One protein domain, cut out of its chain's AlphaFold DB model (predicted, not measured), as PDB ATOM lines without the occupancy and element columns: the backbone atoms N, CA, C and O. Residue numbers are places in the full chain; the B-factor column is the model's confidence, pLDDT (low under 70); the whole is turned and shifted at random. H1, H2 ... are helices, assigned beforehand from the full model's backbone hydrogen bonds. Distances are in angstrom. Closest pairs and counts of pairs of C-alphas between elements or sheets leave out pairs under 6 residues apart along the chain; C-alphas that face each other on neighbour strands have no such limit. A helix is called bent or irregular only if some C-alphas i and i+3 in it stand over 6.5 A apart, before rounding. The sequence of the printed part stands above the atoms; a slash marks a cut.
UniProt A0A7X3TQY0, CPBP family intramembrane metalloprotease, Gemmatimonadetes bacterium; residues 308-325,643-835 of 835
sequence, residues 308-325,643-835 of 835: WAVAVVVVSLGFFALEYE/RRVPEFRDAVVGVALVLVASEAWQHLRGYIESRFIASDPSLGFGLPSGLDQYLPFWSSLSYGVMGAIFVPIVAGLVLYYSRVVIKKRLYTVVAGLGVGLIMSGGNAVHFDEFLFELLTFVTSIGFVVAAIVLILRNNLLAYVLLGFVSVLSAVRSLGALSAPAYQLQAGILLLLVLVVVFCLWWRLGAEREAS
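Overview. This is residues 308 to 325 and 643 to 835 of the 835 residues of the protein "CPBP family intramembrane metalloprotease" of Gemmatimonadetes bacterium (UniProt A0A7X3TQY0). The long helix H2 runs through the middle of this helical body, with H1 packed along one side of it and the short H6 on the other, where the long, kinked H3 crosses over H6 and H7. H3, H4 and H5 make a zigzag: H4 turns a corner at the end of H3, and H5 folds back to H2, while H7 and H8 form a hairpin with the long H8 along another edge. The printed part has 211 residues, with eight named helices in the order H1 to H8 and no named strand; its class is all helix. It is compact, with a radius of gyration of the C-alphas of 19.3 A, and spans 61 by 50 by 33 A.

Along the chain. H1, residues 308 to 321, begins at C-alpha 308 at (2.907, 37.278, 108.511) and is 21.4 A long. After the cut, H2, residues 645 to 675, runs 45.0 A from C-alpha 645 at (22.922, 45.571, 104.033). H3, residues 696 to 726, measures 42.8 A and has a kink of 27 degrees near residue 708; it is neither bent nor irregular, but only just, with C-alphas 709 and 712 6.4 A apart. H4, residues 729 to 747, measures 27.6 A. H5, residues 751 to 776, measures 35.6 A and is only just irregular, with C-alphas 773 and 776 6.7 A apart. H6, residues 780 to 786, and H7, residues 789 to 800, are shorter. H8, residues 804 to 833, measures 43.5 A and ends at C-alpha 833 at (31.615, 52.632, 107.215).

Arrangement. H2 and H3 are the hubs, touching four helices each, yet they are apart from each other. Residues 657 to 668 of H2 touch H1 at a shallow tilt of 30 degrees, the same way; the closest C-alphas, of Val 313 and Ala 661, are 5.5 A apart. H5 touches H2 at a shallow tilt of 16 degrees, opposite ways, closest at the C-alphas of Gly 654 and Ile 775, 5.6 A. H6 touches both hubs: the C-alphas of Ala 651 and Ala 782 come within 4.3 A, and those of Ala 708 and Val 784 within 4.6 A. H3 touches H7 with residues 697 to 707, closest at the C-alphas of Gly 704 and Val 791, 5.3 A. H3 touches H8 at a steep tilt of 53 degrees, with the C-alphas of Phe 697 and Gln 809 5.7 A apart. H7 and H8 form a hairpin, closest at the C-alphas of Gly 799 and Gln 807, 4.5 A. H2 and H8 only just touch, with 3 pairs of C-alphas within 8 A, the closest being those of Val 645 and Leu 828, 6.4 A. H3 and H4 only just touch, with 3 such pairs, and only at the corner, closest at the C-alphas of Ser 722 and Thr 732, 5.7 A. H4 and H5 form a hairpin, closest at the C-alphas of Ser 744 and Phe 754, 5.3 A. The helix packing is part aligned, part crossed: leaving out H3 and H4, which touch only at the corner, 5 of the 9 pairs of helices that touch are at a shallow tilt. Every O i to N i+4 pair is within hydrogen-bond range in H4, H6 and H7; the counts are 6 of 10 in H1, 26 of 27 in H2, 24 of 27 in H3, 21 of 22 in H5 and 24 of 26 in H8.

Size, cuts and confidence. The C-alphas farthest apart, of His 750 and Ala 834, are 64.1 A from each other. Residues 326 to 642 are not printed, and C-alphas 325 and 643 stand 44.8 A apart across the cut. The link from H2 to H3, residues 676 to 695, is long; the links from H3 to H4 and onward to H8 are tight. The mean pLDDT of the printed part is 85.9, with residues 643 to 645, 686 and 827 to 835 under 70.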
ATOM      1  N   TRP A 308       3.699  38.379 109.076       88.50
ATOM      2  CA  TRP A 308       2.907  37.278 108.511       88.50
ATOM      3  C   TRP A 308       3.746  36.043 108.184       88.50
ATOM      4  O   TRP A 308       3.310  34.939 108.478       88.50
ATOM      5  N   ALA A 309       4.936  36.210 107.603       87.44
ATOM      6  CA  ALA A 309       5.823  35.089 107.297       87.44
ATOM      7  C   ALA A 309       6.259  34.362 108.577       87.44
ATOM      8  O   ALA A 309       6.184  33.141 108.637       87.44
ATOM      9  N   VAL A 310       6.626  35.110 109.623       90.06
ATOM     10  CA  VAL A 310       6.934  34.558 110.949       90.06
ATOM     11  C   VAL A 310       5.712  33.860 111.543       90.06
ATOM     12  O   VAL A 310       5.843  32.739 112.013       90.06
ATOM     13  N   ALA A 311       4.521  34.465 111.482       91.19
ATOM     14  CA  ALA A 311       3.300  33.842 111.991       91.19
ATOM     15  C   ALA A 311       2.974  32.524 111.268       91.19
ATOM     16  O   ALA A 311       2.671  31.536 111.926       91.19
ATOM     17  N   VAL A 312       3.088  32.481 109.935       89.31
ATOM     18  CA  VAL A 312       2.896  31.252 109.144       89.31
ATOM     19  C   VAL A 312       3.925  30.193 109.525       89.31
ATOM     20  O   VAL A 312       3.544  29.045 109.723       89.31
ATOM     21  N   VAL A 313       5.199  30.569 109.681       89.56
ATOM     22  CA  VAL A 313       6.254  29.644 110.121       89.56
ATOM     23  C   VAL A 313       5.937  29.083 111.508       89.56
ATOM     24  O   VAL A 313       5.939  27.869 111.681       89.56
ATOM     25  N   VAL A 314       5.584  29.935 112.473       92.69
ATOM     26  CA  VAL A 314       5.228  29.511 113.838       92.69
ATOM     27  C   VAL A 314       4.010  28.586 113.841       92.69
ATOM     28  O   VAL A 314       4.026  27.575 114.531       92.69
ATOM     29  N   VAL A 315       2.979  28.875 113.041       92.56
ATOM     30  CA  VAL A 315       1.816  27.984 112.895       92.56
ATOM     31  C   VAL A 315       2.213  26.660 112.237       92.56
ATOM     32  O   VAL A 315       1.766  25.608 112.685       92.56
ATOM     33  N   SER A 316       3.085  26.684 111.221       90.75
ATOM     34  CA  SER A 316       3.548  25.468 110.538       90.75
ATOM     35  C   SER A 316       4.389  24.555 111.431       90.75
ATOM     36  O   SER A 316       4.371  23.347 111.233       90.75
ATOM     37  N   LEU A 317       5.048  25.088 112.469       92.06
ATOM     38  CA  LEU A 317       5.714  24.254 113.476       92.06
ATOM     39  C   LEU A 317       4.731  23.331 114.214       92.06
ATOM     40  O   LEU A 317       5.139  22.279 114.693       92.06
ATOM     41  N   GLY A 318       3.436  23.669 114.247       91.75
ATOM     42  CA  GLY A 318       2.395  22.777 114.752       91.75
ATOM     43  C   GLY A 318       2.286  21.456 113.982       91.75
ATOM     44  O   GLY A 318       1.792  20.483 114.541       91.75
ATOM     45  N   PHE A 319       2.787  21.372 112.741       93.00
ATOM     46  CA  PHE A 319       2.818  20.114 111.989       93.00
ATOM     47  C   PHE A 319       3.733  19.065 112.623       93.00
ATOM     48  O   PHE A 319       3.452  17.885 112.469       93.00
ATOM     49  N   PHE A 320       4.754  19.458 113.394       92.06
ATOM     50  CA  PHE A 320       5.602  18.508 114.126       92.06
ATOM     51  C   PHE A 320       4.865  17.765 115.249       92.06
ATOM     52  O   PHE A 320       5.374  16.766 115.738       92.06
ATOM     53  N   ALA A 321       3.666  18.215 115.644       93.06
ATOM     54  CA  ALA A 321       2.801  17.457 116.550       93.06
ATOM     55  C   ALA A 321       2.114  16.261 115.861       93.06
ATOM     56  O   ALA A 321       1.475  15.456 116.532       93.06
ATOM     57  N   LEU A 322       2.192  16.162 114.528       93.00
ATOM     58  CA  LEU A 322       1.688  15.022 113.772       93.00
ATOM     59  C   LEU A 322       2.755  13.926 113.750       93.00
ATOM     60  O   LEU A 322       3.796  14.083 113.115       93.00
ATOM     61  N   GLU A 323       2.482  12.816 114.418       91.75
ATOM     62  CA  GLU A 323       3.342  11.636 114.391       91.75
ATOM     63  C   GLU A 323       2.981  10.742 113.199       91.75
ATOM     64  O   GLU A 323       1.807  10.585 112.843       91.75
ATOM     65  N   TYR A 324       4.002  10.173 112.563       89.69
ATOM     66  CA  TYR A 324       3.859   9.185 111.503       89.69
ATOM     67  C   TYR A 324       5.064   8.245 111.493       89.69
ATOM     68  O   TYR A 324       6.141   8.607 111.955       89.69
ATOM     69  N   GLU A 325       4.871   7.053 110.935       87.00
ATOM     70  CA  GLU A 325       5.918   6.048 110.752       87.00
ATOM     71  C   GLU A 325       6.346   6.010 109.281       87.00
ATOM     72  O   GLU A 325       5.486   6.048 108.390       87.00
ATOM     73  N   ARG A 643      25.057  43.977  97.658       59.62
ATOM     74  CA  ARG A 643      25.939  44.310  98.791       59.62
ATOM     75  C   ARG A 643      25.338  45.341  99.751       59.62
ATOM     76  O   ARG A 643      25.923  45.646 100.784       59.62
ATOM     77  N   ARG A 644      24.157  45.891  99.460       61.78
ATOM     78  CA  ARG A 644      23.454  46.771 100.396       61.78
ATOM     79  C   ARG A 644      22.888  45.931 101.542       61.78
ATOM     80  O   ARG A 644      22.029  45.081 101.327       61.78
ATOM     81  N   VAL A 645      23.318  46.236 102.771       65.25
ATOM     82  CA  VAL A 645      22.922  45.571 104.033       65.25
ATOM     83  C   VAL A 645      21.428  45.183 104.136       65.25
ATOM     84  O   VAL A 645      21.157  44.089 104.634       65.25
ATOM     85  N   PRO A 646      20.441  45.975 103.653       72.94
ATOM     86  CA  PRO A 646      19.034  45.561 103.664       72.94
ATOM     87  C   PRO A 646      18.723  44.293 102.848       72.94
ATOM     88  O   PRO A 646      17.904  43.492 103.289       72.94
ATOM     89  N   GLU A 647      19.362  44.083 101.690       79.69
ATOM     90  CA  GLU A 647      19.112  42.917 100.826       79.69
ATOM     91  C   GLU A 647      19.734  41.645 101.409       79.69
ATOM     92  O   GLU A 647      19.074  40.609 101.459       79.69
ATOM     93  N   PHE A 648      20.958  41.722 101.943       80.31
ATOM     94  CA  PHE A 648      21.578  40.589 102.637       80.31
ATOM     95  C   PHE A 648      20.807  40.200 103.905       80.31
ATOM     96  O   PHE A 648      20.524  39.022 104.110       80.31
ATOM     97  N   ARG A 649      20.387  41.176 104.729       83.44
ATOM     98  CA  ARG A 649      19.581  40.899 105.930       83.44
ATOM     99  C   ARG A 649      18.281  40.179 105.573       83.44
ATOM    100  O   ARG A 649      17.946  39.177 106.195       83.44
ATOM    101  N   ASP A 650      17.561  40.678 104.574       87.81
ATOM    102  CA  ASP A 650      16.310  40.064 104.131       87.81
ATOM    103  C   ASP A 650      16.542  38.702 103.445       87.81
ATOM    104  O   ASP A 650      15.653  37.855 103.493       87.81
ATOM    105  N   ALA A 651      17.720  38.461 102.852       87.69
ATOM    106  CA  ALA A 651      18.108  37.150 102.327       87.69
ATOM    107  C   ALA A 651      18.303  36.137 103.458       87.69
ATOM    108  O   ALA A 651      17.697  35.075 103.419       87.69
ATOM    109  N   VAL A 652      19.094  36.483 104.480       86.94
ATOM    110  CA  VAL A 652      19.357  35.608 105.634       86.94
ATOM    111  C   VAL A 652      18.061  35.301 106.381       86.94
ATOM    112  O   VAL A 652      17.737  34.137 106.594       86.94
ATOM    113  N   VAL A 653      17.278  36.333 106.718       88.38
ATOM    114  CA  VAL A 653      15.990  36.158 107.408       88.38
ATOM    115  C   VAL A 653      15.005  35.381 106.535       88.38
ATOM    116  O   VAL A 653      14.325  34.483 107.021       88.38
ATOM    117  N   GLY A 654      14.930  35.698 105.241       89.69
ATOM    118  CA  GLY A 654      14.028  35.024 104.317       89.69
ATOM    119  C   GLY A 654      14.363  33.546 104.128       89.69
ATOM    120  O   GLY A 654      13.467  32.714 104.190       89.69
ATOM    121  N   VAL A 655      15.640  33.211 103.949       89.69
ATOM    122  CA  VAL A 655      16.094  31.821 103.796       89.69
ATOM    123  C   VAL A 655      15.928  31.049 105.097       89.69
ATOM    124  O   VAL A 655      15.438  29.932 105.041       89.69
ATOM    125  N   ALA A 656      16.216  31.645 106.258       88.56
ATOM    126  CA  ALA A 656      15.940  31.014 107.550       88.56
ATOM    127  C   ALA A 656      14.447  30.680 107.720       88.56
ATOM    128  O   ALA A 656      14.103  29.572 108.119       88.56
ATOM    129  N   LEU A 657      13.546  31.600 107.353       90.69
ATOM    130  CA  LEU A 657      12.103  31.338 107.389       90.69
ATOM    131  C   LEU A 657      11.681  30.257 106.389       90.69
ATOM    132  O   LEU A 657      10.874  29.403 106.737       90.69
ATOM    133  N   VAL A 658      12.218  30.282 105.165       90.81
ATOM    134  CA  VAL A 658      11.930  29.259 104.146       90.81
ATOM    135  C   VAL A 658      12.458  27.892 104.569       90.81
ATOM    136  O   VAL A 658      11.767  26.917 104.324       90.81
ATOM    137  N   LEU A 659      13.614  27.823 105.231       88.44
ATOM    138  CA  LEU A 659      14.190  26.595 105.781       88.44
ATOM    139  C   LEU A 659      13.282  25.978 106.845       88.44
ATOM    140  O   LEU A 659      12.901  24.818 106.738       88.44
ATOM    141  N   VAL A 660      12.867  26.764 107.842       88.94
ATOM    142  CA  VAL A 660      11.953  26.263 108.880       88.94
ATOM    143  C   VAL A 660      10.608  25.864 108.267       88.94
ATOM    144  O   VAL A 660      10.076  24.802 108.581       88.94
ATOM    145  N   ALA A 661      10.080  26.672 107.341       90.81
ATOM    146  CA  ALA A 661       8.863  26.332 106.612       90.81
ATOM    147  C   ALA A 661       9.031  25.067 105.758       90.81
ATOM    148  O   ALA A 661       8.072  24.318 105.618       90.81
ATOM    149  N   SER A 662      10.213  24.826 105.179       89.56
ATOM    150  CA  SER A 662      10.471  23.643 104.360       89.56
ATOM    151  C   SER A 662      10.580  22.387 105.203       89.56
ATOM    152  O   SER A 662      10.063  21.366 104.774       89.56
ATOM    153  N   GLU A 663      11.164  22.457 106.400       88.56
ATOM    154  CA  GLU A 663      11.175  21.329 107.339       88.56
ATOM    155  C   GLU A 663       9.754  21.008 107.822       88.56
ATOM    156  O   GLU A 663       9.321  19.861 107.755       88.56
ATOM    157  N   ALA A 664       8.979  22.027 108.214       91.62
ATOM    158  CA  ALA A 664       7.575  21.846 108.586       91.62
ATOM    159  C   ALA A 664       6.731  21.290 107.423       91.62
ATOM    160  O   ALA A 664       5.876  20.427 107.623       91.62
ATOM    161  N   TRP A 665       6.981  21.763 106.196       91.44
ATOM    162  CA  TRP A 665       6.343  21.254 104.983       91.44
ATOM    163  C   TRP A 665       6.735  19.803 104.693       91.44
ATOM    164  O   TRP A 665       5.860  19.000 104.391       91.44
ATOM    165  N   GLN A 666       8.019  19.452 104.807       89.19
ATOM    166  CA  GLN A 666       8.499  18.080 104.624       89.19
ATOM    167  C   GLN A 666       7.907  17.130 105.667       89.19
ATOM    168  O   GLN A 666       7.522  16.026 105.300       89.19
ATOM    169  N   HIS A 667       7.773  17.566 106.922       90.12
ATOM    170  CA  HIS A 667       7.137  16.783 107.985       90.12
ATOM    171  C   HIS A 667       5.643  16.569 107.716       90.12
ATOM    172  O   HIS A 667       5.163  15.439 107.745       90.12
ATOM    173  N   LEU A 668       4.903  17.628 107.357       91.75
ATOM    174  CA  LEU A 668       3.498  17.501 106.953       91.75
ATOM    175  C   LEU A 668       3.341  16.582 105.735       91.75
ATOM    176  O   LEU A 668       2.425  15.765 105.690       91.75
ATOM    177  N   ARG A 669       4.224  16.718 104.745       89.50
ATOM    178  CA  ARG A 669       4.225  15.866 103.559       89.50
ATOM    179  C   ARG A 669       4.512  14.414 103.935       89.50
ATOM    180  O   ARG A 669       3.793  13.555 103.454       89.50
ATOM    181  N   GLY A 670       5.457  14.154 104.837       88.81
ATOM    182  CA  GLY A 670       5.732  12.821 105.378       88.81
ATOM    183  C   GLY A 670       4.521  12.201 106.075       88.81
ATOM    184  O   GLY A 670       4.219  11.036 105.840       88.81
ATOM    185  N   TYR A 671       3.771  13.000 106.838       90.56
ATOM    186  CA  TYR A 671       2.501  12.571 107.429       90.56
ATOM    187  C   TYR A 671       1.433  12.255 106.372       90.56
ATOM    188  O   TYR A 671       0.658  11.322 106.539       90.56
ATOM    189  N   ILE A 672       1.353  13.031 105.286       88.50
ATOM    190  CA  ILE A 672       0.420  12.747 104.183       88.50
ATOM    191  C   ILE A 672       0.860  11.473 103.445       88.50
ATOM    192  O   ILE A 672       0.041  10.580 103.260       88.50
ATOM    193  N   GLU A 673       2.140  11.369 103.077       87.31
ATOM    194  CA  GLU A 673       2.770  10.201 102.443       87.31
ATOM    195  C   GLU A 673       2.502   8.925 103.249       87.31
ATOM    196  O   GLU A 673       2.078   7.924 102.683       87.31
ATOM    197  N   SER A 674       2.629   8.963 104.579       86.94
ATOM    198  CA  SER A 674       2.393   7.788 105.427       86.94
ATOM    199  C   SER A 674       0.939   7.295 105.416       86.94
ATOM    200  O   SER A 674       0.683   6.138 105.743       86.94
ATOM    201  N   ARG A 675      -0.034   8.140 105.043       86.81
ATOM    202  CA  ARG A 675      -1.441   7.731 104.853       86.81
ATOM    203  C   ARG A 675      -1.699   7.100 103.485       86.81
ATOM    204  O   ARG A 675      -2.720   6.441 103.324       86.81
ATOM    205  N   PHE A 676      -0.784   7.287 102.537       86.12
ATOM    206  CA  PHE A 676      -0.822   6.744 101.176       86.12
ATOM    207  C   PHE A 676       0.430   5.900 100.886       86.12
ATOM    208  O   PHE A 676       0.900   5.839  99.753       86.12
ATOM    209  N   ILE A 677       0.978   5.244 101.914       82.81
ATOM    210  CA  ILE A 677       2.294   4.591 101.853       82.81
ATOM    211  C   ILE A 677       2.362   3.450 100.818       82.81
ATOM    212  O   ILE A 677       3.432   3.150 100.300       82.81
ATOM    213  N   ALA A 678       1.218   2.849 100.474       77.81
ATOM    214  CA  ALA A 678       1.097   1.863  99.399       77.81
ATOM    215  C   ALA A 678       1.285   2.483  97.995       77.81
ATOM    216  O   ALA A 678       1.845   1.853  97.095       77.81
ATOM    217  N   SER A 679       0.847   3.733  97.811       77.94
ATOM    218  CA  SER A 679       0.944   4.459  96.541       77.94
ATOM    219  C   SER A 679       2.346   5.041  96.313       77.94
ATOM    220  O   SER A 679       2.781   5.119  95.168       77.94
ATOM    221  N   ASP A 680       3.069   5.407  97.380       76.31
ATOM    222  CA  ASP A 680       4.469   5.855  97.333       76.31
ATOM    223  C   ASP A 680       5.233   5.403  98.596       76.31
ATOM    224  O   ASP A 680       5.092   6.019  99.662       76.31
ATOM    225  N   PRO A 681       6.048   4.332  98.517       76.75
ATOM    226  CA  PRO A 681       6.785   3.791  99.655       76.75
ATOM    227  C   PRO A 681       8.027   4.643  99.951       76.75
ATOM    228  O   PRO A 681       9.168   4.186  99.825       76.75
ATOM    229  N   SER A 682       7.817   5.903 100.339       79.25
ATOM    230  CA  SER A 682       8.911   6.800 100.703       79.25
ATOM    231  C   SER A 682       9.678   6.210 101.890       79.25
ATOM    232  O   SER A 682       9.116   6.007 102.971       79.25
ATOM    233  N   LEU A 683      10.959   5.908 101.687       81.81
ATOM    234  CA  LEU A 683      11.802   5.371 102.748       81.81
ATOM    235  C   LEU A 683      12.135   6.479 103.752       81.81
ATOM    236  O   LEU A 683      12.463   7.606 103.379       81.81
ATOM    237  N   GLY A 684      12.035   6.139 105.029       72.31
ATOM    238  CA  GLY A 684      12.525   6.939 106.147       72.31
ATOM    239  C   GLY A 684      14.052   6.953 106.247       72.31
ATOM    240  O   GLY A 684      14.682   7.918 106.674       72.31
ATOM    241  N   PHE A 685      14.651   5.890 105.721       70.50
ATOM    242  CA  PHE A 685      16.077   5.718 105.551       70.50
ATOM    243  C   PHE A 685      16.677   6.680 104.510       70.50
ATOM    244  O   PHE A 685      16.373   6.606 103.318       70.50
ATOM    245  N   GLY A 686      17.586   7.552 104.956       65.88
ATOM    246  CA  GLY A 686      18.305   8.503 104.106       65.88
ATOM    247  C   GLY A 686      19.691   8.823 104.655       65.88
ATOM    248  O   GLY A 686      19.905   9.892 105.228       65.88
ATOM    249  N   LEU A 687      20.638   7.896 104.497       72.69
ATOM    250  CA  LEU A 687      22.004   8.131 104.955       72.69
ATOM    251  C   LEU A 687      22.702   9.233 104.144       72.69
ATOM    252  O   LEU A 687      22.474   9.356 102.935       72.69
ATOM    253  N   PRO A 688      23.583  10.021 104.786       75.62
ATOM    254  CA  PRO A 688      24.413  11.000 104.097       75.62
ATOM    255  C   PRO A 688      25.199  10.375 102.935       75.62
ATOM    256  O   PRO A 688      25.744   9.279 103.044       75.62
ATOM    257  N   SER A 689      25.319  11.095 101.821       73.88
ATOM    258  CA  SER A 689      26.218  10.692 100.736       73.88
ATOM    259  C   SER A 689      27.679  10.787 101.186       73.88
ATOM    260  O   SER A 689      28.076  11.814 101.738       73.88
ATOM    261  N   GLY A 690      28.484   9.767 100.883       84.31
ATOM    262  CA  GLY A 690      29.931   9.788 101.111       84.31
ATOM    263  C   GLY A 690      30.376   9.441 102.535       84.31
ATOM    264  O   GLY A 690      31.440   9.889 102.954       84.31
ATOM    265  N   LEU A 691      29.596   8.648 103.284       88.62
ATOM    266  CA  LEU A 691      29.997   8.122 104.605       88.62
ATOM    267  C   LEU A 691      31.301   7.307 104.578       88.62
ATOM    268  O   LEU A 691      31.988   7.205 105.596       88.62
ATOM    269  N   ASP A 692      31.616   6.735 103.419       91.38
ATOM    270  CA  ASP A 692      32.789   5.925 103.096       91.38
ATOM    271  C   ASP A 692      33.948   6.732 102.474       91.38
ATOM    272  O   ASP A 692      34.999   6.183 102.128       91.38
ATOM    273  N   GLN A 693      33.793   8.052 102.359       91.81
ATOM    274  CA  GLN A 693      34.857   8.947 101.907       91.81
ATOM    275  C   GLN A 693      35.790   9.358 103.050       91.81
ATOM    276  O   GLN A 693      35.496   9.138 104.225       91.81
ATOM    277  N   TYR A 694      36.927   9.985 102.725       90.56
ATOM    278  CA  TYR A 694      37.849  10.487 103.752       90.56
ATOM    279  C   TYR A 694      37.195  11.548 104.651       90.56
ATOM    280  O   TYR A 694      37.344  11.504 105.872       90.56
ATOM    281  N   LEU A 695      36.465  12.494 104.052       91.75
ATOM    282  CA  LEU A 695      35.787  13.600 104.732       91.75
ATOM    283  C   LEU A 695      34.317  13.705 104.265       91.75
ATOM    284  O   LEU A 695      34.025  14.512 103.382       91.75
ATOM    285  N   PRO A 696      33.369  12.934 104.829       90.81
ATOM    286  CA  PRO A 696      31.935  13.025 104.515       90.81
ATOM    287  C   PRO A 696      31.349  14.454 104.501       90.81
ATOM    288  O   PRO A 696      30.511  14.796 103.656       90.81
ATOM    289  N   PHE A 697      31.812  15.342 105.390       90.88
ATOM    290  CA  PHE A 697      31.368  16.745 105.376       90.88
ATOM    291  C   PHE A 697      31.773  17.501 104.097       90.88
ATOM    292  O   PHE A 697      31.066  18.425 103.686       90.88
ATOM    293  N   TRP A 698      32.904  17.148 103.473       91.31
ATOM    294  CA  TRP A 698      33.413  17.831 102.281       91.31
ATOM    295  C   TRP A 698      32.525  17.573 101.064       91.31
ATOM    296  O   TRP A 698      32.232  18.510 100.317       91.31
ATOM    297  N   SER A 699      32.025  16.348 100.903       90.06
ATOM    298  CA  SER A 699      31.068  16.022  99.842       90.06
ATOM    299  C   SER A 699      29.786  16.811  99.996       90.06
ATOM    300  O   SER A 699      29.332  17.473  99.064       90.06
ATOM    301  N   SER A 700      29.269  16.865 101.220       89.31
ATOM    302  CA  SER A 700      28.092  17.663 101.559       89.31
ATOM    303  C   SER A 700      28.290  19.154 101.252       89.31
ATOM    304  O   SER A 700      27.416  19.802 100.671       89.31
ATOM    305  N   LEU A 701      29.466  19.701 101.579       89.56
ATOM    306  CA  LEU A 701      29.834  21.078 101.249       89.56
ATOM    307  C   LEU A 701      29.931  21.300  99.733       89.56
ATOM    308  O   LEU A 701      29.422  22.303  99.230       89.56
ATOM    309  N   SER A 702      30.549  20.371  99.005       89.94
ATOM    310  CA  SER A 702      30.710  20.434  97.549       89.94
ATOM    311  C   SER A 702      29.357  20.413  96.837       89.94
ATOM    312  O   SER A 702      29.101  21.278  95.993       89.94
ATOM    313  N   TYR A 703      28.435  19.536  97.249       88.00
ATOM    314  CA  TYR A 703      27.044  19.553  96.788       88.00
ATOM    315  C   TYR A 703      26.334  20.873  97.113       88.00
ATOM    316  O   TYR A 703      25.603  21.399  96.274       88.00
ATOM    317  N   GLY A 704      26.571  21.449  98.295       88.56
ATOM    318  CA  GLY A 704      26.066  22.770  98.674       88.56
ATOM    319  C   GLY A 704      26.548  23.903  97.772       88.56
ATOM    320  O   GLY A 704      25.756  24.737  97.335       88.56
ATOM    321  N   VAL A 705      27.840  23.918  97.439       88.75
ATOM    322  CA  VAL A 705      28.423  24.900  96.510       88.75
ATOM    323  C   VAL A 705      27.832  24.742  95.110       88.75
ATOM    324  O   VAL A 705      27.479  25.741  94.479       88.75
ATOM    325  N   MET A 706      27.650  23.506  94.636       89.31
ATOM    326  CA  MET A 706      26.957  23.245  93.370       89.31
ATOM    327  C   MET A 706      25.506  23.732  93.416       89.31
ATOM    328  O   MET A 706      25.059  24.418  92.495       89.31
ATOM    329  N   GLY A 707      24.790  23.474  94.512       89.19
ATOM    330  CA  GLY A 707      23.449  24.003  94.754       89.19
ATOM    331  C   GLY A 707      23.408  25.532  94.696       89.19
ATOM    332  O   GLY A 707      22.565  26.099  94.000       89.19
ATOM    333  N   ALA A 708      24.359  26.215  95.340       87.69
ATOM    334  CA  ALA A 708      24.479  27.677  95.342       87.69
ATOM    335  C   ALA A 708      24.700  28.281  93.945       87.69
ATOM    336  O   ALA A 708      24.352  29.442  93.713       87.69
ATOM    337  N   ILE A 709      25.238  27.496  93.006       88.19
ATOM    338  CA  ILE A 709      25.401  27.870  91.598       88.19
ATOM    339  C   ILE A 709      24.137  27.537  90.793       88.19
ATOM    340  O   ILE A 709      23.627  28.399  90.076       88.19
ATOM    341  N   PHE A 710      23.610  26.314  90.894       88.44
ATOM    342  CA  PHE A 710      22.533  25.834  90.020       88.44
ATOM    343  C   PHE A 710      21.134  26.301  90.432       88.44
ATOM    344  O   PHE A 710      20.347  26.672  89.558       88.44
ATOM    345  N   VAL A 711      20.813  26.354  91.728       88.81
ATOM    346  CA  VAL A 711      19.500  26.810  92.227       88.81
ATOM    347  C   VAL A 711      19.116  28.198  91.692       88.81
ATOM    348  O   VAL A 711      18.023  28.321  91.130       88.81
ATOM    349  N   PRO A 712      19.965  29.246  91.770       87.12
ATOM    350  CA  PRO A 712      19.611  30.551  91.211       87.12
ATOM    351  C   PRO A 712      19.474  30.536  89.683       87.12
ATOM    352  O   PRO A 712      18.672  31.299  89.146       87.12
ATOM    353  N   ILE A 713      20.207  29.671  88.971       87.75
ATOM    354  CA  ILE A 713      20.102  29.536  87.510       87.75
ATOM    355  C   ILE A 713      18.749  28.927  87.131       87.75
ATOM    356  O   ILE A 713      18.032  29.495  86.306       87.75
ATOM    357  N   VAL A 714      18.373  27.813  87.764       88.19
ATOM    358  CA  VAL A 714      17.090  27.136  87.530       88.19
ATOM    359  C   VAL A 714      15.928  28.053  87.913       88.19
ATOM    360  O   VAL A 714      15.023  28.270  87.105       88.19
ATOM    361  N   ALA A 715      15.981  28.679  89.092       87.31
ATOM    362  CA  ALA A 715      14.975  29.653  89.513       87.31
ATOM    363  C   ALA A 715      14.893  30.836  88.533       87.31
ATOM    364  O   ALA A 715      13.801  31.261  88.153       87.31
ATOM    365  N   GLY A 716      16.039  31.337  88.066       86.75
ATOM    366  CA  GLY A 716      16.128  32.394  87.063       86.75
ATOM    367  C   GLY A 716      15.480  32.010  85.732       86.75
ATOM    368  O   GLY A 716      14.754  32.828  85.163       86.75
ATOM    369  N   LEU A 717      15.682  30.778  85.257       87.62
ATOM    370  CA  LEU A 717      15.042  30.245  84.051       87.62
ATOM    371  C   LEU A 717      13.520  30.178  84.213       87.62
ATOM    372  O   LEU A 717      12.792  30.744  83.397       87.62
ATOM    373  N   VAL A 718      13.032  29.576  85.301       87.75
ATOM    374  CA  VAL A 718      11.589  29.478  85.591       87.75
ATOM    375  C   VAL A 718      10.948  30.871  85.683       87.75
ATOM    376  O   VAL A 718       9.891  31.131  85.095       87.75
ATOM    377  N   LEU A 719      11.606  31.814  86.363       87.06
ATOM    378  CA  LEU A 719      11.146  33.201  86.473       87.06
ATOM    379  C   LEU A 719      11.159  33.937  85.125       87.06
ATOM    380  O   LEU A 719      10.247  34.719  84.850       87.06
ATOM    381  N   TYR A 720      12.150  33.681  84.270       88.62
ATOM    382  CA  TYR A 720      12.226  34.279  82.940       88.62
ATOM    383  C   TYR A 720      11.086  33.782  82.045       88.62
ATOM    384  O   TYR A 720      10.356  34.588  81.468       88.62
ATOM    385  N   TYR A 721      10.863  32.468  81.972       89.75
ATOM    386  CA  TYR A 721       9.793  31.911  81.140       89.75
ATOM    387  C   TYR A 721       8.404  32.320  81.633       89.75
ATOM    388  O   TYR A 721       7.558  32.711  80.828       89.75
ATOM    389  N   SER A 722       8.181  32.316  82.948       87.69
ATOM    390  CA  SER A 722       6.905  32.757  83.519       87.69
ATOM    391  C   SER A 722       6.619  34.240  83.250       87.69
ATOM    392  O   SER A 722       5.514  34.585  82.828       87.69
ATOM    393  N   ARG A 723       7.601  35.131  83.449       87.25
ATOM    394  CA  ARG A 723       7.387  36.590  83.375       87.25
ATOM    395  C   ARG A 723       7.562  37.180  81.975       87.25
ATOM    396  O   ARG A 723       6.844  38.116  81.634       87.25
ATOM    397  N   VAL A 724       8.501  36.671  81.180       88.50
ATOM    398  CA  VAL A 724       8.907  37.270  79.894       88.50
ATOM    399  C   VAL A 724       8.298  36.532  78.706       88.50
ATOM    400  O   VAL A 724       7.800  37.180  77.784       88.50
ATOM    401  N   VAL A 725       8.318  35.195  78.725       88.88
ATOM    402  CA  VAL A 725       7.851  34.373  77.597       88.88
ATOM    403  C   VAL A 725       6.332  34.204  77.641       88.88
ATOM    404  O   VAL A 725       5.641  34.626  76.718       88.88
ATOM    405  N   ILE A 726       5.801  33.652  78.735       89.62
ATOM    406  CA  ILE A 726       4.365  33.370  78.888       89.62
ATOM    407  C   ILE A 726       3.575  34.650  79.209       89.62
ATOM    408  O   ILE A 726       2.456  34.829  78.725       89.62
ATOM    409  N   LYS A 727       4.166  35.557  80.003       89.62
ATOM    410  CA  LYS A 727       3.642  36.871  80.440       89.62
ATOM    411  C   LYS A 727       2.375  36.830  81.309       89.62
ATOM    412  O   LYS A 727       2.284  37.582  82.279       89.62
ATOM    413  N   LYS A 728       1.381  35.992  80.988       91.31
ATOM    414  CA  LYS A 728       0.112  35.883  81.727       91.31
ATOM    415  C   LYS A 728       0.197  34.828  82.832       91.31
ATOM    416  O   LYS A 728       0.423  33.654  82.554       91.31
ATOM    417  N   ARG A 729      -0.114  35.235  84.071       87.31
ATOM    418  CA  ARG A 729      -0.089  34.361  85.263       87.31
ATOM    419  C   ARG A 729      -0.935  33.099  85.101       87.31
ATOM    420  O   ARG A 729      -0.470  32.025  85.456       87.31
ATOM    421  N   LEU A 730      -2.136  33.225  84.529       91.50
ATOM    422  CA  LEU A 730      -3.029  32.086  84.299       91.50
ATOM    423  C   LEU A 730      -2.357  31.009  83.437       91.50
ATOM    424  O   LEU A 730      -2.378  29.843  83.798       91.50
ATOM    425  N   TYR A 731      -1.701  31.397  82.342       91.69
ATOM    426  CA  TYR A 731      -1.027  30.440  81.462       91.69
ATOM    427  C   TYR A 731       0.216  29.823  82.105       91.69
ATOM    428  O   TYR A 731       0.531  28.679  81.811       91.69
ATOM    429  N   THR A 732       0.903  30.529  83.008       88.62
ATOM    430  CA  THR A 732       1.995  29.932  83.794       88.62
ATOM    431  C   THR A 732       1.472  28.851  84.736       88.62
ATOM    432  O   THR A 732       2.076  27.788  84.820       88.62
ATOM    433  N   VAL A 733       0.344  29.100  85.409       91.19
ATOM    434  CA  VAL A 733      -0.300  28.101  86.277       91.19
ATOM    435  C   VAL A 733      -0.770  26.906  85.454       91.19
ATOM    436  O   VAL A 733      -0.460  25.777  85.809       91.19
ATOM    437  N   VAL A 734      -1.436  27.143  84.321       93.31
ATOM    438  CA  VAL A 734      -1.882  26.073  83.413       93.31
ATOM    439  C   VAL A 734      -0.700  25.268  82.870       93.31
ATOM    440  O   VAL A 734      -0.772  24.048  82.847       93.31
ATOM    441  N   ALA A 735       0.404  25.915  82.487       91.44
ATOM    442  CA  ALA A 735       1.607  25.218  82.036       91.44
ATOM    443  C   ALA A 735       2.236  24.376  83.159       91.44
ATOM    444  O   ALA A 735       2.610  23.233  82.919       91.44
ATOM    445  N   GLY A 736       2.315  24.912  84.382       91.81
ATOM    446  CA  GLY A 736       2.808  24.175  85.547       91.81
ATOM    447  C   GLY A 736       1.941  22.961  85.885       91.81
ATOM    448  O   GLY A 736       2.470  21.871  86.065       91.81
ATOM    449  N   LEU A 737       0.614  23.125  85.889       94.06
ATOM    450  CA  LEU A 737      -0.334  22.019  86.061       94.06
ATOM    451  C   LEU A 737      -0.222  20.995  84.929       94.06
ATOM    452  O   LEU A 737      -0.259  19.802  85.194       94.06
ATOM    453  N   GLY A 738      -0.031  21.446  83.688       94.75
ATOM    454  CA  GLY A 738       0.210  20.571  82.542       94.75
ATOM    455  C   GLY A 738       1.455  19.703  82.724       94.75
ATOM    456  O   GLY A 738       1.391  18.508  82.474       94.75
ATOM    457  N   VAL A 739       2.561  20.273  83.220       93.94
ATOM    458  CA  VAL A 739       3.769  19.499  83.558       93.94
ATOM    459  C   VAL A 739       3.479  18.478  84.657       93.94
ATOM    460  O   VAL A 739       3.868  17.327  84.502       93.94
ATOM    461  N   GLY A 740       2.751  18.863  85.710       94.44
ATOM    462  CA  GLY A 740       2.335  17.937  86.768       94.44
ATOM    463  C   GLY A 740       1.510  16.767  86.236       94.44
ATOM    464  O   GLY A 740       1.839  15.621  86.502       94.44
ATOM    465  N   LEU A 741       0.502  17.045  85.405       95.25
ATOM    466  CA  LEU A 741      -0.331  16.017  84.768       95.25
ATOM    467  C   LEU A 741       0.486  15.062  83.891       95.25
ATOM    468  O   LEU A 741       0.234  13.861  83.902       95.25
ATOM    469  N   ILE A 742       1.459  15.588  83.139       95.12
ATOM    470  CA  ILE A 742       2.337  14.780  82.284       95.12
ATOM    471  C   ILE A 742       3.251  13.891  83.131       95.12
ATOM    472  O   ILE A 742       3.365  12.707  82.838       95.12
ATOM    473  N   MET A 743       3.892  14.449  84.164       93.44
ATOM    474  CA  MET A 743       4.798  13.699  85.039       93.44
ATOM    475  C   MET A 743       4.052  12.594  85.787       93.44
ATOM    476  O   MET A 743       4.441  11.435  85.690       93.44
ATOM    477  N   SER A 744       2.941  12.936  86.444       92.38
ATOM    478  CA  SER A 744       2.149  11.970  87.208       92.38
ATOM    479  C   SER A 744       1.514  10.904  86.317       92.38
ATOM    480  O   SER A 744       1.492   9.730  86.664       92.38
ATOM    481  N   GLY A 745       1.027  11.279  85.128       91.31
ATOM    482  CA  GLY A 745       0.458  10.319  84.177       91.31
ATOM    483  C   GLY A 745       1.497   9.428  83.485       91.31
ATOM    484  O   GLY A 745       1.135   8.382  82.955       91.31
ATOM    485  N   GLY A 746       2.768   9.842  83.458       88.56
ATOM    486  CA  GLY A 746       3.869   9.059  82.893       88.56
ATOM    487  C   GLY A 746       4.384   7.958  83.824       88.56
ATOM    488  O   GLY A 746       4.870   6.944  83.327       88.56
ATOM    489  N   ASN A 747       4.248   8.144  85.141       86.25
ATOM    490  CA  ASN A 747       4.794   7.241  86.160       86.25
ATOM    491  C   ASN A 747       3.742   6.321  86.796       86.25
ATOM    492  O   ASN A 747       4.022   5.144  87.017       86.25
ATOM    493  N   ALA A 748       2.543   6.838  87.081       88.00
ATOM    494  CA  ALA A 748       1.543   6.122  87.866       88.00
ATOM    495  C   ALA A 748       1.028   4.847  87.178       88.00
ATOM    496  O   ALA A 748       0.729   4.848  85.979       88.00
ATOM    497  N   VAL A 749       0.875   3.762  87.944       87.44
ATOM    498  CA  VAL A 749       0.265   2.505  87.472       87.44
ATOM    499  C   VAL A 749      -1.247   2.546  87.677       87.44
ATOM    500  O   VAL A 749      -2.006   2.251  86.754       87.44
ATOM    501  N   HIS A 750      -1.680   2.997  88.854       87.69
ATOM    502  CA  HIS A 750      -3.088   3.096  89.230       87.69
ATOM    503  C   HIS A 750      -3.561   4.555  89.356       87.69
ATOM    504  O   HIS A 750      -2.776   5.505  89.391       87.69
ATOM    505  N   PHE A 751      -4.881   4.761  89.386       89.00
ATOM    506  CA  PHE A 751      -5.470   6.106  89.402       89.00
ATOM    507  C   PHE A 751      -5.243   6.856  90.724       89.00
ATOM    508  O   PHE A 751      -5.087   8.076  90.725       89.00
ATOM    509  N   ASP A 752      -5.215   6.146  91.846       87.12
ATOM    510  CA  ASP A 752      -4.877   6.685  93.164       87.12
ATOM    511  C   ASP A 752      -3.417   7.158  93.222       87.12
ATOM    512  O   ASP A 752      -3.170   8.271  93.684       87.12
ATOM    513  N   GLU A 753      -2.479   6.390  92.658       88.94
ATOM    514  CA  GLU A 753      -1.072   6.793  92.504       88.94
ATOM    515  C   GLU A 753      -0.958   8.075  91.672       88.94
ATOM    516  O   GLU A 753      -0.299   9.031  92.076       88.94
ATOM    517  N   PHE A 754      -1.687   8.146  90.555       91.50
ATOM    518  CA  PHE A 754      -1.740   9.345  89.717       91.50
ATOM    519  C   PHE A 754      -2.230  10.571  90.497       91.50
ATOM    520  O   PHE A 754      -1.629  11.647  90.415       91.50
ATOM    521  N   LEU A 755      -3.326  10.430  91.249       91.12
ATOM    522  CA  LEU A 755      -3.878  11.520  92.053       91.12
ATOM    523  C   LEU A 755      -2.920  11.942  93.169       91.12
ATOM    524  O   LEU A 755      -2.772  13.142  93.414       91.12
ATOM    525  N   PHE A 756      -2.278  10.975  93.822       89.88
ATOM    526  CA  PHE A 756      -1.301  11.216  94.873       89.88
ATOM    527  C   PHE A 756      -0.082  11.970  94.333       89.88
ATOM    528  O   PHE A 756       0.250  13.043  94.840       89.88
ATOM    529  N   GLU A 757       0.532  11.484  93.253       90.81
ATOM    530  CA  GLU A 757       1.670  12.142  92.612       90.81
ATOM    531  C   GLU A 757       1.316  13.559  92.145       90.81
ATOM    532  O   GLU A 757       2.092  14.500  92.350       90.81
ATOM    533  N   LEU A 758       0.128  13.746  91.560       93.00
ATOM    534  CA  LEU A 758      -0.327  15.054  91.097       93.00
ATOM    535  C   LEU A 758      -0.531  16.018  92.270       93.00
ATOM    536  O   LEU A 758      -0.112  17.177  92.200       93.00
ATOM    537  N   LEU A 759      -1.156  15.559  93.357       91.81
ATOM    538  CA  LEU A 759      -1.354  16.359  94.563       91.81
ATOM    539  C   LEU A 759      -0.009  16.743  95.190       91.81
ATOM    540  O   LEU A 759       0.204  17.915  95.516       91.81
ATOM    541  N   THR A 760       0.917  15.794  95.305       90.38
ATOM    542  CA  THR A 760       2.272  16.014  95.829       90.38
ATOM    543  C   THR A 760       3.048  17.001  94.960       90.38
ATOM    544  O   THR A 760       3.699  17.914  95.484       90.38
ATOM    545  N   PHE A 761       2.915  16.914  93.636       92.62
ATOM    546  CA  PHE A 761       3.509  17.873  92.708       92.62
ATOM    547  C   PHE A 761       2.922  19.278  92.889       92.62
ATOM    548  O   PHE A 761       3.661  20.246  93.087       92.62
ATOM    549  N   VAL A 762       1.591  19.411  92.853       93.69
ATOM    550  CA  VAL A 762       0.900  20.708  92.938       93.69
ATOM    551  C   VAL A 762       1.194  21.398  94.261       93.69
ATOM    552  O   VAL A 762       1.460  22.602  94.285       93.69
ATOM    553  N   THR A 763       1.177  20.649  95.359       92.25
ATOM    554  CA  THR A 763       1.432  21.200  96.688       92.25
ATOM    555  C   THR A 763       2.899  21.595  96.872       92.25
ATOM    556  O   THR A 763       3.168  22.699  97.351       92.25
ATOM    557  N   SER A 764       3.848  20.788  96.384       91.12
ATOM    558  CA  SER A 764       5.285  21.104  96.424       91.12
ATOM    559  C   SER A 764       5.638  22.327  95.570       91.12
ATOM    560  O   SER A 764       6.328  23.240  96.032       91.12
ATOM    561  N   ILE A 765       5.118  22.409  94.342       91.31
ATOM    562  CA  ILE A 765       5.286  23.593  93.489       91.31
ATOM    563  C   ILE A 765       4.584  24.806  94.105       91.31
ATOM    564  O   ILE A 765       5.137  25.905  94.088       91.31
ATOM    565  N   GLY A 766       3.404  24.618  94.699       91.75
ATOM    566  CA  GLY A 766       2.684  25.654  95.436       91.75
ATOM    567  C   GLY A 766       3.516  26.242  96.576       91.75
ATOM    568  O   GLY A 766       3.628  27.467  96.673       91.75
ATOM    569  N   PHE A 767       4.166  25.392  97.374       91.56
ATOM    570  CA  PHE A 767       5.089  25.796  98.437       91.56
ATOM    571  C   PHE A 767       6.266  26.614  97.890       91.56
ATOM    572  O   PHE A 767       6.531  27.722  98.365       91.56
ATOM    573  N   VAL A 768       6.929  26.131  96.831       89.81
ATOM    574  CA  VAL A 768       8.050  26.840  96.191       89.81
ATOM    575  C   VAL A 768       7.607  28.198  95.638       89.81
ATOM    576  O   VAL A 768       8.271  29.214  95.856       89.81
ATOM    577  N   VAL A 769       6.459  28.258  94.956       89.69
ATOM    578  CA  VAL A 769       5.899  29.508  94.424       89.69
ATOM    579  C   VAL A 769       5.548  30.473  95.558       89.69
ATOM    580  O   VAL A 769       5.845  31.665  95.446       89.69
ATOM    581  N   ALA A 770       4.974  29.989  96.663       89.94
ATOM    582  CA  ALA A 770       4.681  30.802  97.838       89.94
ATOM    583  C   ALA A 770       5.964  31.368  98.468       89.94
ATOM    584  O   ALA A 770       6.042  32.579  98.694       89.94
ATOM    585  N   ALA A 771       7.001  30.546  98.657       90.44
ATOM    586  CA  ALA A 771       8.309  30.985  99.150       90.44
ATOM    587  C   ALA A 771       8.921  32.072  98.246       90.44
ATOM    588  O   ALA A 771       9.385  33.111  98.728       90.44
ATOM    589  N   ILE A 772       8.847  31.890  96.925       88.75
ATOM    590  CA  ILE A 772       9.331  32.860  95.936       88.75
ATOM    591  C   ILE A 772       8.540  34.172  95.993       88.75
ATOM    592  O   ILE A 772       9.132  35.251  96.011       88.75
ATOM    593  N   VAL A 773       7.209  34.123  96.000       87.44
ATOM    594  CA  VAL A 773       6.366  35.325  95.892       87.44
ATOM    595  C   VAL A 773       6.318  36.112  97.204       87.44
ATOM    596  O   VAL A 773       6.337  37.348  97.177       87.44
ATOM    597  N   LEU A 774       6.257  35.421  98.342       85.56
ATOM    598  CA  LEU A 774       6.062  36.038  99.654       85.56
ATOM    599  C   LEU A 774       7.382  36.476 100.296       85.56
ATOM    600  O   LEU A 774       7.426  37.556 100.893       85.56
ATOM    601  N   ILE A 775       8.446  35.678 100.143       88.50
ATOM    602  CA  ILE A 775       9.700  35.835 100.895       88.50
ATOM    603  C   ILE A 775      10.866  36.219  99.968       88.50
ATOM    604  O   ILE A 775      11.343  37.357 100.032       88.50
ATOM    605  N   LEU A 776      11.295  35.315  99.076       88.06
ATOM    606  CA  LEU A 776      12.558  35.439  98.319       88.06
ATOM    607  C   LEU A 776      12.521  36.563  97.258       88.06
ATOM    608  O   LEU A 776      13.483  37.312  97.080       88.06
ATOM    609  N   ARG A 777      11.378  36.758  96.594       86.38
ATOM    610  CA  ARG A 777      11.082  37.833  95.627       86.38
ATOM    611  C   ARG A 777      12.144  37.985  94.530       86.38
ATOM    612  O   ARG A 777      12.274  37.128  93.671       86.38
ATOM    613  N   ASN A 778      12.836  39.122  94.493       80.69
ATOM    614  CA  ASN A 778      13.897  39.415  93.525       80.69
ATOM    615  C   ASN A 778      15.276  39.464  94.215       80.69
ATOM    616  O   ASN A 778      16.193  40.072  93.671       80.69
ATOM    617  N   ASN A 779      15.402  38.889  95.417       83.69
ATOM    618  CA  ASN A 779      16.640  38.880  96.191       83.69
ATOM    619  C   ASN A 779      17.572  37.783  95.667       83.69
ATOM    620  O   ASN A 779      17.351  36.603  95.935       83.69
ATOM    621  N   LEU A 780      18.607  38.164  94.917       81.50
ATOM    622  CA  LEU A 780      19.524  37.202  94.299       81.50
ATOM    623  C   LEU A 780      20.288  36.380  95.349       81.50
ATOM    624  O   LEU A 780      20.461  35.175  95.176       81.50
ATOM    625  N   LEU A 781      20.700  37.016  96.450       83.06
ATOM    626  CA  LEU A 781      21.437  36.355  97.528       83.06
ATOM    627  C   LEU A 781      20.586  35.295  98.225       83.06
ATOM    628  O   LEU A 781      21.121  34.269  98.627       83.06
ATOM    629  N   ALA A 782      19.269  35.495  98.306       88.25
ATOM    630  CA  ALA A 782      18.369  34.508  98.891       88.25
ATOM    631  C   ALA A 782      18.359  33.192  98.091       88.25
ATOM    632  O   ALA A 782      18.357  32.124  98.689       88.25
ATOM    633  N   TYR A 783      18.430  33.243  96.756       87.56
ATOM    634  CA  TYR A 783      18.516  32.038  95.918       87.56
ATOM    635  C   TYR A 783      19.882  31.347  95.990       87.56
ATOM    636  O   TYR A 783      19.945  30.123  95.946       87.56
ATOM    637  N   VAL A 784      20.967  32.118  96.124       86.44
ATOM    638  CA  VAL A 784      22.318  31.569  96.342       86.44
ATOM    639  C   VAL A 784      22.388  30.865  97.698       86.44
ATOM    640  O   VAL A 784      22.844  29.729  97.776       86.44
ATOM    641  N   LEU A 785      21.883  31.506  98.757       86.56
ATOM    642  CA  LEU A 785      21.808  30.931 100.103       86.56
ATOM    643  C   LEU A 785      20.882  29.706 100.160       86.56
ATOM    644  O   LEU A 785      21.209  28.743 100.842       86.56
ATOM    645  N   LEU A 786      19.777  29.696  99.403       86.19
ATOM    646  CA  LEU A 786      18.909  28.519  99.269       86.19
ATOM    647  C   LEU A 786      19.655  27.320  98.657       86.19
ATOM    648  O   LEU A 786      19.355  26.175  98.966       86.19
ATOM    649  N   GLY A 787      20.668  27.558  97.825       81.88
ATOM    650  CA  GLY A 787      21.512  26.484  97.310       81.88
ATOM    651  C   GLY A 787      22.338  25.759  98.378       81.88
ATOM    652  O   GLY A 787      22.686  24.602  98.176       81.88
ATOM    653  N   PHE A 788      22.573  26.387  99.535       83.56
ATOM    654  CA  PHE A 788      23.237  25.765 100.687       83.56
ATOM    655  C   PHE A 788      22.275  24.992 101.608       83.56
ATOM    656  O   PHE A 788      22.718  24.437 102.610       83.56
ATOM    657  N   VAL A 789      20.974  24.912 101.296       81.69
ATOM    658  CA  VAL A 789      19.999  24.122 102.083       81.69
ATOM    659  C   VAL A 789      20.424  22.653 102.183       81.69
ATOM    660  O   VAL A 789      20.283  22.049 103.243       81.69
ATOM    661  N   SER A 790      21.006  22.090 101.118       80.19
ATOM    662  CA  SER A 790      21.533  20.718 101.125       80.19
ATOM    663  C   SER A 790      22.630  20.509 102.171       80.19
ATOM    664  O   SER A 790      22.715  19.430 102.746       80.19
ATOM    665  N   VAL A 791      23.416  21.545 102.487       85.38
ATOM    666  CA  VAL A 791      24.433  21.490 103.548       85.38
ATOM    667  C   VAL A 791      23.783  21.360 104.920       85.38
ATOM    668  O   VAL A 791      24.254  20.589 105.745       85.38
ATOM    669  N   LEU A 792      22.684  22.076 105.169       82.88
ATOM    670  CA  LEU A 792      21.956  21.978 106.438       82.88
ATOM    671  C   LEU A 792      21.260  20.623 106.591       82.88
ATOM    672  O   LEU A 792      21.290  20.048 107.677       82.88
ATOM    673  N   SER A 793      20.702  20.088 105.500       84.00
ATOM    674  CA  SER A 793      20.188  18.714 105.472       84.00
ATOM    675  C   SER A 793      21.292  17.704 105.809       84.00
ATOM    676  O   SER A 793      21.086  16.831 106.646       84.00
ATOM    677  N   ALA A 794      22.500  17.889 105.266       86.44
ATOM    678  CA  ALA A 794      23.652  17.052 105.592       86.44
ATOM    679  C   ALA A 794      24.135  17.192 107.046       86.44
ATOM    680  O   ALA A 794      24.515  16.200 107.658       86.44
ATOM    681  N   VAL A 795      24.100  18.399 107.630       88.94
ATOM    682  CA  VAL A 795      24.370  18.594 109.068       88.94
ATOM    683  C   VAL A 795      23.382  17.779 109.900       88.94
ATOM    684  O   VAL A 795      23.791  17.104 110.842       88.94
ATOM    685  N   ARG A 796      22.090  17.813 109.547       87.56
ATOM    686  CA  ARG A 796      21.051  17.039 110.234       87.56
ATOM    687  C   ARG A 796      21.286  15.537 110.085       87.56
ATOM    688  O   ARG A 796      21.270  14.842 111.093       87.56
ATOM    689  N   SER A 797      21.502  15.042 108.869       87.38
ATOM    690  CA  SER A 797      21.639  13.603 108.626       87.38
ATOM    691  C   SER A 797      22.929  13.026 109.208       87.38
ATOM    692  O   SER A 797      22.874  11.967 109.817       87.38
ATOM    693  N   LEU A 798      24.067  13.731 109.125       89.31
ATOM    694  CA  LEU A 798      25.310  13.318 109.796       89.31
ATOM    695  C   LEU A 798      25.195  13.402 111.323       89.31
ATOM    696  O   LEU A 798      25.732  12.552 112.026       89.31
ATOM    697  N   GLY A 799      24.507  14.427 111.835       89.25
ATOM    698  CA  GLY A 799      24.300  14.621 113.271       89.25
ATOM    699  C   GLY A 799      23.300  13.643 113.892       89.25
ATOM    700  O   GLY A 799      23.342  13.441 115.101       89.25
ATOM    701  N   ALA A 800      22.420  13.047 113.083       88.56
ATOM    702  CA  ALA A 800      21.458  12.038 113.519       88.56
ATOM    703  C   ALA A 800      22.083  10.645 113.704       88.56
ATOM    704  O   ALA A 800      21.495   9.823 114.398       88.56
ATOM    705  N   LEU A 801      23.256  10.386 113.116       89.88
ATOM    706  CA  LEU A 801      23.970   9.118 113.286       89.88
ATOM    707  C   LEU A 801      24.531   8.999 114.702       89.88
ATOM    708  O   LEU A 801      25.029   9.980 115.268       89.88
ATOM    709  N   SER A 802      24.521   7.789 115.261       89.31
ATOM    710  CA  SER A 802      25.047   7.569 116.614       89.31
ATOM    711  C   SER A 802      26.575   7.587 116.687       89.31
ATOM    712  O   SER A 802      27.122   7.770 117.775       89.31
ATOM    713  N   ALA A 803      27.291   7.420 115.567       89.94
ATOM    714  CA  ALA A 803      28.754   7.438 115.578       89.94
ATOM    715  C   ALA A 803      29.307   8.852 115.890       89.94
ATOM    716  O   ALA A 803      29.072   9.793 115.117       89.94
ATOM    717  N   PRO A 804      30.138   9.025 116.941       91.50
ATOM    718  CA  PRO A 804      30.686  10.336 117.313       91.50
ATOM    719  C   PRO A 804      31.512  11.002 116.205       91.50
ATOM    720  O   PRO A 804      31.541  12.230 116.094       91.50
ATOM    721  N   ALA A 805      32.172  10.206 115.357       91.25
ATOM    722  CA  ALA A 805      32.955  10.707 114.232       91.25
ATOM    723  C   ALA A 805      32.090  11.472 113.214       91.25
ATOM    724  O   ALA A 805      32.501  12.529 112.733       91.25
ATOM    725  N   TYR A 806      30.880  10.987 112.915       91.75
ATOM    726  CA  TYR A 806      29.959  11.660 111.994       91.75
ATOM    727  C   TYR A 806      29.300  12.886 112.637       91.75
ATOM    728  O   TYR A 806      29.189  13.927 111.988       91.75
ATOM    729  N   GLN A 807      28.988  12.831 113.936       92.75
ATOM    730  CA  GLN A 807      28.500  13.993 114.688       92.75
ATOM    731  C   GLN A 807      29.534  15.132 114.735       92.75
ATOM    732  O   GLN A 807      29.186  16.302 114.551       92.75
ATOM    733  N   LEU A 808      30.822  14.811 114.910       93.56
ATOM    734  CA  LEU A 808      31.905  15.796 114.828       93.56
ATOM    735  C   LEU A 808      31.953  16.451 113.441       93.56
ATOM    736  O   LEU A 808      32.082  17.671 113.334       93.56
ATOM    737  N   GLN A 809      31.809  15.659 112.380       92.38
ATOM    738  CA  GLN A 809      31.766  16.169 111.011       92.38
ATOM    739  C   GLN A 809      30.547  17.057 110.743       92.38
ATOM    740  O   GLN A 809      30.691  18.096 110.094       92.38
ATOM    741  N   ALA A 810      29.380  16.719 111.297       92.62
ATOM    742  CA  ALA A 810      28.208  17.593 111.283       92.62
ATOM    743  C   ALA A 810      28.500  18.938 111.972       92.62
ATOM    744  O   ALA A 810      28.170  19.999 111.435       92.62
ATOM    745  N   GLY A 811      29.182  18.912 113.122       92.62
ATOM    746  CA  GLY A 811      29.615  20.110 113.847       92.62
ATOM    747  C   GLY A 811      30.597  20.980 113.054       92.62
ATOM    748  O   GLY A 811      30.426  22.199 112.991       92.62
ATOM    749  N   ILE A 812      31.588  20.366 112.395       92.50
ATOM    750  CA  ILE A 812      32.534  21.059 111.501       92.50
ATOM    751  C   ILE A 812      31.779  21.727 110.348       92.50
ATOM    752  O   ILE A 812      32.001  22.904 110.061       92.50
ATOM    753  N   LEU A 813      30.863  20.999 109.709       90.38
ATOM    754  CA  LEU A 813      30.070  21.510 108.596       90.38
ATOM    755  C   LEU A 813      29.200  22.700 109.020       90.38
ATOM    756  O   LEU A 813      29.179  23.727 108.339       90.38
ATOM    757  N   LEU A 814      28.545  22.602 110.180       90.31
ATOM    758  CA  LEU A 814      27.755  23.688 110.757       90.31
ATOM    759  C   LEU A 814      28.619  24.921 111.054       90.31
ATOM    760  O   LEU A 814      28.236  26.040 110.703       90.31
ATOM    761  N   LEU A 815      29.802  24.733 111.646       91.19
ATOM    762  CA  LEU A 815      30.741  25.821 111.920       91.19
ATOM    763  C   LEU A 815      31.182  26.520 110.627       91.19
ATOM    764  O   LEU A 815      31.183  27.750 110.573       91.19
ATOM    765  N   LEU A 816      31.503  25.763 109.573       87.75
ATOM    766  CA  LEU A 816      31.874  26.319 108.269       87.75
ATOM    767  C   LEU A 816      30.748  27.177 107.679       87.75
ATOM    768  O   LEU A 816      31.007  28.292 107.221       87.75
ATOM    769  N   VAL A 817      29.497  26.709 107.745       83.62
ATOM    770  CA  VAL A 817      28.328  27.484 107.298       83.62
ATOM    771  C   VAL A 817      28.202  28.788 108.090       83.62
ATOM    772  O   VAL A 817      28.068  29.860 107.492       83.62
ATOM    773  N   LEU A 818      28.303  28.730 109.421       85.06
ATOM    774  CA  LEU A 818      28.213  29.911 110.286       85.06
ATOM    775  C   LEU A 818      29.339  30.917 110.009       85.06
ATOM    776  O   LEU A 818      29.076  32.117 109.925       85.06
ATOM    777  N   VAL A 819      30.571  30.445 109.800       86.50
ATOM    778  CA  VAL A 819      31.727  31.291 109.464       86.50
ATOM    779  C   VAL A 819      31.550  31.958 108.103       86.50
ATOM    780  O   VAL A 819      31.851  33.145 107.973       86.50
ATOM    781  N   VAL A 820      31.035  31.250 107.093       81.50
ATOM    782  CA  VAL A 820      30.760  31.838 105.770       81.50
ATOM    783  C   VAL A 820      29.690  32.924 105.879       81.50
ATOM    784  O   VAL A 820      29.894  34.032 105.378       81.50
ATOM    785  N   VAL A 821      28.584  32.652 106.577       78.25
ATOM    786  CA  VAL A 821      27.512  33.635 106.799       78.25
ATOM    787  C   VAL A 821      28.037  34.852 107.568       78.25
ATOM    788  O   VAL A 821      27.758  35.986 107.172       78.25
ATOM    789  N   PHE A 822      28.845  34.641 108.610       82.56
ATOM    790  CA  PHE A 822      29.465  35.716 109.385       82.56
ATOM    791  C   PHE A 822      30.450  36.544 108.551       82.56
ATOM    792  O   PHE A 822      30.368  37.768 108.554       82.56
ATOM    793  N   CYS A 823      31.340  35.907 107.783       80.25
ATOM    794  CA  CYS A 823      32.289  36.598 106.905       80.25
ATOM    795  C   CYS A 823      31.576  37.448 105.847       80.25
ATOM    796  O   CYS A 823      32.002  38.572 105.563       80.25
ATOM    797  N   LEU A 824      30.490  36.922 105.266       73.50
ATOM    798  CA  LEU A 824      29.643  37.666 104.335       73.50
ATOM    799  C   LEU A 824      28.991  38.860 105.036       73.50
ATOM    800  O   LEU A 824      29.034  39.967 104.508       73.50
ATOM    801  N   TRP A 825      28.455  38.671 106.241       72.81
ATOM    802  CA  TRP A 825      27.849  39.751 107.014       72.81
ATOM    803  C   TRP A 825      28.855  40.848 107.398       72.81
ATOM    804  O   TRP A 825      28.582  42.030 107.188       72.81
ATOM    805  N   TRP A 826      30.037  40.463 107.886       75.88
ATOM    806  CA  TRP A 826      31.100  41.371 108.323       75.88
ATOM    807  C   TRP A 826      31.658  42.213 107.173       75.88
ATOM    808  O   TRP A 826      31.729  43.437 107.284       75.88
ATOM    809  N   ARG A 827      31.996  41.587 106.033       69.38
ATOM    810  CA  ARG A 827      32.485  42.320 104.848       69.38
ATOM    811  C   ARG A 827      31.475  43.355 104.350       69.38
ATOM    812  O   ARG A 827      31.876  44.433 103.927       69.38
ATOM    813  N   LEU A 828      30.183  43.041 104.424       65.31
ATOM    814  CA  LEU A 828      29.108  43.952 104.025       65.31
ATOM    815  C   LEU A 828      28.860  45.074 105.050       65.31
ATOM    816  O   LEU A 828      28.381  46.143 104.677       65.31
ATOM    817  N   GLY A 829      29.183  44.847 106.326       59.84
ATOM    818  CA  GLY A 829      29.167  45.870 107.373       59.84
ATOM    819  C   GLY A 829      30.319  46.870 107.239       59.84
ATOM    820  O   GLY A 829      30.081  48.073 107.291       59.84
ATOM    821  N   ALA A 830      31.536  46.383 106.981       58.34
ATOM    822  CA  ALA A 830      32.738  47.212 106.853       58.34
ATOM    823  C   ALA A 830      32.715  48.145 105.623       58.34
ATOM    824  O   ALA A 830      33.153  49.288 105.707       58.34
ATOM    825  N   GLU A 831      32.145  47.711 104.488       53.09
ATOM    826  CA  GLU A 831      31.964  48.579 103.306       53.09
ATOM    827  C   GLU A 831      30.986  49.748 103.568       53.09
ATOM    828  O   GLU A 831      31.025  50.742 102.848       53.09
ATOM    829  N   ARG A 832      30.139  49.660 104.606       48.19
ATOM    830  CA  ARG A 832      29.157  50.691 104.983       48.19
ATOM    831  C   ARG A 832      29.754  51.833 105.804       48.19
ATOM    832  O   ARG A 832      29.179  52.911 105.822       48.19
ATOM    833  N   GLU A 833      30.860  51.587 106.504       44.69
ATOM    834  CA  GLU A 833      31.615  52.632 107.215       44.69
ATOM    835  C   GLU A 833      32.579  53.373 106.272       44.69
ATOM    836  O   GLU A 833      33.017  54.478 106.580       44.69
ATOM    837  N   ALA A 834      32.881  52.785 105.107       41.41
ATOM    838  CA  ALA A 834      33.768  53.344 104.086       41.41
ATOM    839  C   ALA A 834      33.043  54.105 102.948       41.41
ATOM    840  O   ALA A 834      33.716  54.678 102.088       41.41
ATOM    841  N   SER A 835      31.702  54.100 102.921       37.06
ATOM    842  CA  SER A 835      30.833  54.807 101.956       37.06
ATOM    843  C   SER A 835      29.986  55.864 102.644       37.06
ATOM    844  O   SER A 835      29.805  56.951 102.056       37.06
TER     845      SER A 835